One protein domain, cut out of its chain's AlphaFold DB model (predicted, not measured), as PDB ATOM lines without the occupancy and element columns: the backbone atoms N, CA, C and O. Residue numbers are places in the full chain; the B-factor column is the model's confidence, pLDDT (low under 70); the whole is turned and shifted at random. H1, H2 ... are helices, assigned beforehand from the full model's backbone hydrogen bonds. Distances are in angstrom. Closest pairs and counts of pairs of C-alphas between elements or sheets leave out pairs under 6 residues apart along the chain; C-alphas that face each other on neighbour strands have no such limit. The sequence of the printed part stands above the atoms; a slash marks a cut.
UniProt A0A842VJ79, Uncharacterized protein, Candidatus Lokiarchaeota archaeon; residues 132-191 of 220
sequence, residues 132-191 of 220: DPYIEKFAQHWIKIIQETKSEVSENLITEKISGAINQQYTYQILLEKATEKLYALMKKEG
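What this domain is: This is residues 132 to 191 of the 220 residues of an uncharacterized protein of Candidatus Lokiarchaeota archaeon (UniProt A0A842VJ79). Two long helices, H1 and H3, make an open V with a gap between its arms; at the narrow end the short helix H2 and the link of residues 158 to 164 join them. Residues 132 to 141 of H1 and 177 to 191, of which 177 to 189 belong to H3, stick out as the free ends of the arms. The printed part has 60 residues, with three named helices in the order H1, H2, H3 and no named strand; its class is all helix. It is loose, with a radius of gyration of the C-alphas of 13.8 A, and elongated, spanning 42 by 25 by 17 A.

How they stand to each other: Start at residue 132: H1, residues 132 to 148, and H2, residues 150 to 157, meet only through their link, which is tight. A short link then leads to H3, residues 165 to 189. Look at the C-alphas of Leu 157 and Thr 171, 7.8 A apart, the closest of H2 and H3; these two helices are close but not clearly touching. Their lines stand about perpendicular, at 82 degrees. H1 and H3 are apart. In H1, H2 and H3 every O i to N i+4 pair is within hydrogen-bond range.

Where its parts are: Find C-alpha 132 at (-37.596, -31.681, 32.589); from there H1 runs 24.2 A to C-alpha 148. H2 runs 10.3 A from C-alpha 150, at (-22.673, -50.510, 43.620), to C-alpha 157. H3, the longest helix, runs 36.2 A from C-alpha 165 to C-alpha 189, at (-35.907, -53.281, 19.148).

The domain as a whole: The two C-alphas farthest apart are those of Lys 161 and Gly 191, at 42.4 A. The printed part has no cut and no long link. In the B-factor column of this model, look for values under 70 at residues 158 to 168, of which 165 to 168 belong to H3; the mean pLDDT of the printed part is 77.2.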
ATOM      1  N   ASP A 132     -38.518 -31.638  31.446       81.69
ATOM      2  CA  ASP A 132     -37.596 -31.681  32.589       81.69
ATOM      3  C   ASP A 132     -38.030 -32.645  33.710       81.69
ATOM      4  O   ASP A 132     -37.203 -33.458  34.124       81.69
ATOM      5  N   PRO A 133     -39.304 -32.695  34.154       91.44
ATOM      6  CA  PRO A 133     -39.729 -33.662  35.169       91.44
ATOM      7  C   PRO A 133     -39.531 -35.125  34.749       91.44
ATOM      8  O   PRO A 133     -39.270 -35.989  35.588       91.44
ATOM      9  N   TYR A 134     -39.654 -35.429  33.453       88.12
ATOM     10  CA  TYR A 134     -39.416 -36.776  32.935       88.12
ATOM     11  C   TYR A 134     -37.922 -37.083  32.865       88.12
ATOM     12  O   TYR A 134     -37.521 -38.191  33.217       88.12
ATOM     13  N   ILE A 135     -37.106 -36.109  32.450       81.56
ATOM     14  CA  ILE A 135     -35.642 -36.223  32.440       81.56
ATOM     15  C   ILE A 135     -35.136 -36.485  33.862       81.56
ATOM     16  O   ILE A 135     -34.382 -37.432  34.078       81.56
ATOM     17  N   GLU A 136     -35.625 -35.718  34.833       87.25
ATOM     18  CA  GLU A 136     -35.306 -35.879  36.249       87.25
ATOM     19  C   GLU A 136     -35.722 -37.265  36.759       87.25
ATOM     20  O   GLU A 136     -34.926 -37.975  37.372       87.25
ATOM     21  N   LYS A 137     -36.938 -37.719  36.430       90.69
ATOM     22  CA  LYS A 137     -37.402 -39.068  36.786       90.69
ATOM     23  C   LYS A 137     -36.494 -40.163  36.216       90.69
ATOM     24  O   LYS A 137     -36.185 -41.129  36.918       90.69
ATOM     25  N   PHE A 138     -36.054 -40.034  34.962       83.69
ATOM     26  CA  PHE A 138     -35.097 -40.973  34.374       83.69
ATOM     27  C   PHE A 138     -33.756 -40.934  35.112       83.69
ATOM     28  O   PHE A 138     -33.251 -41.993  35.483       83.69
ATOM     29  N   ALA A 139     -33.214 -39.746  35.384       83.19
ATOM     30  CA  ALA A 139     -31.956 -39.589  36.109       83.19
ATOM     31  C   ALA A 139     -32.019 -40.218  37.511       83.19
ATOM     32  O   ALA A 139     -31.134 -40.987  37.884       83.19
ATOM     33  N   GLN A 140     -33.102 -39.982  38.254       88.94
ATOM     34  CA  GLN A 140     -33.315 -40.563  39.581       88.94
ATOM     35  C   GLN A 140     -33.381 -42.094  39.545       88.94
ATOM     36  O   GLN A 140     -32.763 -42.759  40.378       88.94
ATOM     37  N   HIS A 141     -34.077 -42.678  38.564       89.19
ATOM     38  CA  HIS A 141     -34.098 -44.131  38.386       89.19
ATOM     39  C   HIS A 141     -32.707 -44.695  38.073       89.19
ATOM     40  O   HIS A 141     -32.330 -45.726  38.623       89.19
ATOM     41  N   TRP A 142     -31.924 -44.015  37.234       84.31
ATOM     42  CA  TRP A 142     -30.551 -44.426  36.931       84.31
ATOM     43  C   TRP A 142     -29.652 -44.367  38.166       84.31
ATOM     44  O   TRP A 142     -28.922 -45.320  38.427       84.31
ATOM     45  N   ILE A 143     -29.744 -43.299  38.965       87.56
ATOM     46  CA  ILE A 143     -29.006 -43.176  40.230       87.56
ATOM     47  C   ILE A 143     -29.347 -44.338  41.160       87.56
ATOM     48  O   ILE A 143     -28.439 -44.958  41.711       87.56
ATOM     49  N   LYS A 144     -30.635 -44.666  41.301       90.06
ATOM     50  CA  LYS A 144     -31.087 -45.777  42.142       90.06
ATOM     51  C   LYS A 144     -30.476 -47.109  41.694       90.06
ATOM     52  O   LYS A 144     -29.895 -47.809  42.516       90.06
ATOM     53  N   ILE A 145     -30.516 -47.412  40.395       88.00
ATOM     54  CA  ILE A 145     -29.922 -48.639  39.837       88.00
ATOM     55  C   ILE A 145     -28.408 -48.684  40.091       88.00
ATOM     56  O   ILE A 145     -27.871 -49.722  40.472       88.00
ATOM     57  N   ILE A 146     -27.701 -47.562  39.925       84.12
ATOM     58  CA  ILE A 146     -26.253 -47.484  40.177       84.12
ATOM     59  C   ILE A 146     -25.938 -47.698  41.663       84.12
ATOM     60  O   ILE A 146     -24.957 -48.358  41.992       84.12
ATOM     61  N   GLN A 147     -26.760 -47.157  42.566       85.88
ATOM     62  CA  GLN A 147     -26.600 -47.343  44.009       85.88
ATOM     63  C   GLN A 147     -26.847 -48.797  44.424       85.88
ATOM     64  O   GLN A 147     -26.057 -49.345  45.189       85.88
ATOM     65  N   GLU A 148     -27.896 -49.426  43.894       90.56
ATOM     66  CA  GLU A 148     -28.247 -50.823  44.175       90.56
ATOM     67  C   GLU A 148     -27.187 -51.800  43.648       90.56
ATOM     68  O   GLU A 148     -26.845 -52.769  44.318       90.56
ATOM     69  N   THR A 149     -26.606 -51.512  42.481       86.56
ATOM     70  CA  THR A 149     -25.568 -52.351  41.855       86.56
ATOM     71  C   THR A 149     -24.150 -52.031  42.342       86.56
ATOM     72  O   THR A 149     -23.181 -52.661  41.915       86.56
ATOM     73  N   LYS A 150     -23.986 -51.055  43.248       83.12
ATOM     74  CA  LYS A 150     -22.673 -50.510  43.620       83.12
ATOM     75  C   LYS A 150     -21.732 -51.559  44.208       83.12
ATOM     76  O   LYS A 150     -20.563 -51.609  43.817       83.12
ATOM     77  N   SER A 151     -22.225 -52.362  45.148       81.31
ATOM     78  CA  SER A 151     -21.420 -53.383  45.828       81.31
ATOM     79  C   SER A 151     -20.982 -54.475  44.857       81.31
ATOM     80  O   SER A 151     -19.797 -54.772  44.779       81.31
ATOM     81  N   GLU A 152     -21.903 -54.970  44.026       83.81
ATOM     82  CA  GLU A 152     -21.618 -55.999  43.021       83.81
ATOM     83  C   GLU A 152     -20.591 -55.523  41.982       83.81
ATOM     84  O   GLU A 152     -19.659 -56.250  41.639       83.81
ATOM     85  N   VAL A 153     -20.715 -54.279  41.506       81.50
ATOM     86  CA  VAL A 153     -19.734 -53.671  40.593       81.50
ATOM     87  C   VAL A 153     -18.377 -53.522  41.276       81.50
ATOM     88  O   VAL A 153     -17.346 -53.791  40.661       81.50
ATOM     89  N   SER A 154     -18.363 -53.108  42.544       75.19
ATOM     90  CA  SER A 154     -17.116 -52.918  43.284       75.19
ATOM     91  C   SER A 154     -16.385 -54.242  43.494       75.19
ATOM     92  O   SER A 154     -15.196 -54.325  43.215       75.19
ATOM     93  N   GLU A 155     -17.100 -55.288  43.895       76.38
ATOM     94  CA  GLU A 155     -16.534 -56.619  44.129       76.38
ATOM     95  C   GLU A 155     -16.023 -57.281  42.843       76.38
ATOM     96  O   GLU A 155     -14.934 -57.853  42.830       76.38
ATOM     97  N   ASN A 156     -16.780 -57.181  41.745       77.75
ATOM     98  CA  ASN A 156     -16.470 -57.918  40.517       77.75
ATOM     99  C   ASN A 156     -15.563 -57.159  39.540       77.75
ATOM    100  O   ASN A 156     -14.837 -57.783  38.765       77.75
ATOM    101  N   LEU A 157     -15.616 -55.824  39.528       70.56
ATOM    102  CA  LEU A 157     -14.938 -55.001  38.517       70.56
ATOM    103  C   LEU A 157     -13.862 -54.085  39.111       70.56
ATOM    104  O   LEU A 157     -12.890 -53.769  38.424       70.56
ATOM    105  N   ILE A 158     -13.980 -53.697  40.383       68.06
ATOM    106  CA  ILE A 158     -13.028 -52.814  41.071       68.06
ATOM    107  C   ILE A 158     -12.213 -53.655  42.068       68.06
ATOM    108  O   ILE A 158     -12.351 -53.558  43.283       68.06
ATOM    109  N   THR A 159     -11.335 -54.508  41.539       59.81
ATOM    110  CA  THR A 159     -10.422 -55.320  42.367       59.81
ATOM    111  C   THR A 159      -9.398 -54.454  43.117       59.81
ATOM    112  O   THR A 159      -9.097 -53.334  42.705       59.81
ATOM    113  N   GLU A 160      -8.793 -54.979  44.191       54.94
ATOM    114  CA  GLU A 160      -7.816 -54.271  45.048       54.94
ATOM    115  C   GLU A 160      -6.627 -53.642  44.287       54.94
ATOM    116  O   GLU A 160      -6.042 -52.667  44.756       54.94
ATOM    117  N   LYS A 161      -6.294 -54.126  43.079       53.91
ATOM    118  CA  LYS A 161      -5.260 -53.540  42.197       53.91
ATOM    119  C   LYS A 161      -5.699 -52.262  41.464       53.91
ATOM    120  O   LYS A 161      -4.857 -51.549  40.928       53.91
ATOM    121  N   ILE A 162      -6.999 -51.975  41.435       54.41
ATOM    122  CA  ILE A 162      -7.649 -50.840  40.760       54.41
ATOM    123  C   ILE A 162      -8.167 -49.831  41.819       54.41
ATOM    124  O   ILE A 162      -8.935 -48.928  41.516       54.41
ATOM    125  N   SER A 163      -7.714 -49.926  43.073       51.34
ATOM    126  CA  SER A 163      -8.273 -49.270  44.272       51.34
ATOM    127  C   SER A 163      -7.975 -47.765  44.445       51.34
ATOM    128  O   SER A 163      -7.662 -47.290  45.533       51.34
ATOM    129  N   GLY A 164      -8.125 -46.970  43.385       59.59
ATOM    130  CA  GLY A 164      -8.171 -45.506  43.473       59.59
ATOM    131  C   GLY A 164      -9.590 -44.985  43.241       59.59
ATOM    132  O   GLY A 164     -10.270 -45.462  42.334       59.59
ATOM    133  N   ALA A 165     -10.026 -43.957  43.981       58.16
ATOM    134  CA  ALA A 165     -11.312 -43.274  43.742       58.16
ATOM    135  C   ALA A 165     -11.479 -42.821  42.274       58.16
ATOM    136  O   ALA A 165     -12.571 -42.872  41.711       58.16
ATOM    137  N   ILE A 166     -10.361 -42.466  41.635       57.12
ATOM    138  CA  ILE A 166     -10.258 -42.117  40.215       57.12
ATOM    139  C   ILE A 166     -10.661 -43.297  39.307       57.12
ATOM    140  O   ILE A 166     -11.413 -43.122  38.354       57.12
ATOM    141  N   ASN A 167     -10.238 -44.522  39.623       64.81
ATOM    142  CA  ASN A 167     -10.553 -45.699  38.809       64.81
ATOM    143  C   ASN A 167     -12.008 -46.162  38.970       64.81
ATOM    144  O   ASN A 167     -12.589 -46.701  38.027       64.81
ATOM    145  N   GLN A 168     -12.617 -45.920  40.135       68.00
ATOM    146  CA  GLN A 168     -14.046 -46.169  40.333       68.00
ATOM    147  C   GLN A 168     -14.882 -45.258  39.429       68.00
ATOM    148  O   GLN A 168     -15.778 -45.735  38.736       68.00
ATOM    149  N   GLN A 169     -14.544 -43.966  39.373       71.50
ATOM    150  CA  GLN A 169     -15.216 -42.998  38.503       71.50
ATOM    151  C   GLN A 169     -15.128 -43.404  37.026       71.50
ATOM    152  O   GLN A 169     -16.150 -43.427  36.342       71.50
ATOM    153  N   TYR A 170     -13.945 -43.810  36.550       76.25
ATOM    154  CA  TYR A 170     -13.783 -44.288  35.171       76.25
ATOM    155  C   TYR A 170     -14.544 -45.588  34.890       76.25
ATOM    156  O   TYR A 170     -15.111 -45.743  33.811       76.25
ATOM    157  N   THR A 171     -14.616 -46.504  35.858       77.19
ATOM    158  CA  THR A 171     -15.393 -47.747  35.710       77.19
ATOM    159  C   THR A 171     -16.879 -47.441  35.533       77.19
ATOM    160  O   THR A 171     -17.501 -47.935  34.594       77.19
ATOM    161  N   TYR A 172     -17.446 -46.565  36.370       78.38
ATOM    162  CA  TYR A 172     -18.841 -46.144  36.219       78.38
ATOM    163  C   TYR A 172     -19.084 -45.344  34.941       78.38
ATOM    164  O   TYR A 172     -20.124 -45.529  34.314       78.38
ATOM    165  N   GLN A 173     -18.131 -44.518  34.500       76.69
ATOM    166  CA  GLN A 173     -18.225 -43.840  33.208       76.69
ATOM    167  C   GLN A 173     -18.347 -44.849  32.055       76.69
ATOM    168  O   GLN A 173     -19.257 -44.736  31.237       76.69
ATOM    169  N   ILE A 174     -17.487 -45.872  32.022       76.62
ATOM    170  CA  ILE A 174     -17.533 -46.925  30.996       76.62
ATOM    171  C   ILE A 174     -18.859 -47.695  31.063       76.62
ATOM    172  O   ILE A 174     -19.462 -47.978  30.026       76.62
ATOM    173  N   LEU A 175     -19.335 -48.023  32.269       79.69
ATOM    174  CA  LEU A 175     -20.621 -48.697  32.456       79.69
ATOM    175  C   LEU A 175     -21.789 -47.849  31.938       79.69
ATOM    176  O   LEU A 175     -22.659 -48.385  31.260       79.69
ATOM    177  N   LEU A 176     -21.791 -46.538  32.190       80.69
ATOM    178  CA  LEU A 176     -22.807 -45.611  31.682       80.69
ATOM    179  C   LEU A 176     -22.782 -45.512  30.151       80.69
ATOM    180  O   LEU A 176     -23.832 -45.580  29.510       80.69
ATOM    181  N   GLU A 177     -21.598 -45.407  29.547       73.69
ATOM    182  CA  GLU A 177     -21.443 -45.417  28.086       73.69
ATOM    183  C   GLU A 177     -21.986 -46.725  27.484       73.69
ATOM    184  O   GLU A 177     -22.759 -46.715  26.528       73.69
ATOM    185  N   LYS A 178     -21.672 -47.876  28.088       76.00
ATOM    186  CA  LYS A 178     -22.173 -49.174  27.613       76.00
ATOM    187  C   LYS A 178     -23.670 -49.365  27.858       76.00
ATOM    188  O   LYS A 178     -24.360 -49.935  27.010       76.00
ATOM    189  N   ALA A 179     -24.186 -48.877  28.982       80.06
ATOM    190  CA  ALA A 179     -25.606 -48.922  29.307       80.06
ATOM    191  C   ALA A 179     -26.428 -48.064  28.340       80.06
ATOM    192  O   ALA A 179     -27.473 -48.509  27.875       80.06
ATOM    193  N   THR A 180     -25.944 -46.872  27.981       76.00
ATOM    194  CA  THR A 180     -26.611 -46.000  27.000       76.00
ATOM    195  C   THR A 180     -26.612 -46.613  25.597       76.00
ATOM    196  O   THR A 180     -27.669 -46.655  24.966       76.00
ATOM    197  N   GLU A 181     -25.489 -47.185  25.136       72.31
ATOM    198  CA  GLU A 181     -25.424 -47.952  23.876       72.31
ATOM    199  C   GLU A 181     -26.452 -49.100  23.861       72.31
ATOM    200  O   GLU A 181     -27.194 -49.287  22.889       72.31
ATOM    201  N   LYS A 182     -26.527 -49.869  24.956       79.12
ATOM    202  CA  LYS A 182     -27.447 -51.006  25.074       79.12
ATOM    203  C   LYS A 182     -28.904 -50.564  25.154       79.12
ATOM    204  O   LYS A 182     -29.748 -51.179  24.502       79.12
ATOM    205  N   LEU A 183     -29.198 -49.510  25.914       80.81
ATOM    206  CA  LEU A 183     -30.539 -48.947  26.026       80.81
ATOM    207  C   LEU A 183     -31.029 -48.471  24.661       80.81
ATOM    208  O   LEU A 183     -32.139 -48.816  24.277       80.81
ATOM    209  N   TYR A 184     -30.195 -47.760  23.897       73.00
ATOM    210  CA  TYR A 184     -30.544 -47.328  22.545       73.00
ATOM    211  C   TYR A 184     -30.922 -48.520  21.649       73.00
ATOM    212  O   TYR A 184     -31.961 -48.507  20.990       73.00
ATOM    213  N   ALA A 185     -30.120 -49.589  21.667       75.00
ATOM    214  CA  ALA A 185     -30.410 -50.800  20.901       75.00
ATOM    215  C   ALA A 185     -31.717 -51.489  21.343       75.00
ATOM    216  O   ALA A 185     -32.479 -51.955  20.496       75.00
ATOM    217  N   LEU A 186     -31.989 -51.540  22.651       83.06
ATOM    218  CA  LEU A 186     -33.233 -52.093  23.193       83.06
ATOM    219  C   LEU A 186     -34.438 -51.236  22.803       83.06
ATOM    220  O   LEU A 186     -35.406 -51.768  22.278       83.06
ATOM    221  N   MET A 187     -34.361 -49.916  22.970       78.56
ATOM    222  CA  MET A 187     -35.435 -49.004  22.572       78.56
ATOM    223  C   MET A 187     -35.752 -49.114  21.079       78.56
ATOM    224  O   MET A 187     -36.919 -49.087  20.703       78.56
ATOM    225  N   LYS A 188     -34.733 -49.294  20.228       75.69
ATOM    226  CA  LYS A 188     -34.940 -49.563  18.800       75.69
ATOM    227  C   LYS A 188     -35.668 -50.888  18.567       75.69
ATOM    228  O   LYS A 188     -36.614 -50.926  17.792       75.69
ATOM    229  N   LYS A 189     -35.258 -51.963  19.247       83.19
ATOM    230  CA  LYS A 189     -35.907 -53.281  19.148       83.19
ATOM    231  C   LYS A 189     -37.380 -53.236  19.573       83.19
ATOM    232  O   LYS A 189     -38.206 -53.881  18.941       83.19
ATOM    233  N   GLU A 190     -37.690 -52.470  20.613       87.44
ATOM    234  CA  GLU A 190     -39.052 -52.291  21.131       87.44
ATOM    235  C   GLU A 190     -39.881 -51.272  20.319       87.44
ATOM    236  O   GLU A 190     -40.996 -50.934  20.709       87.44
ATOM    237  N   GLY A 191     -39.357 -50.743  19.205       80.88
ATOM    238  CA  GLY A 191     -40.070 -49.786  18.348       80.88
ATOM    239  C   GLY A 191     -40.278 -48.402  18.975       80.88
ATOM    240  O   GLY A 191     -41.109 -47.627  18.507       80.88
TER     241      GLY A 191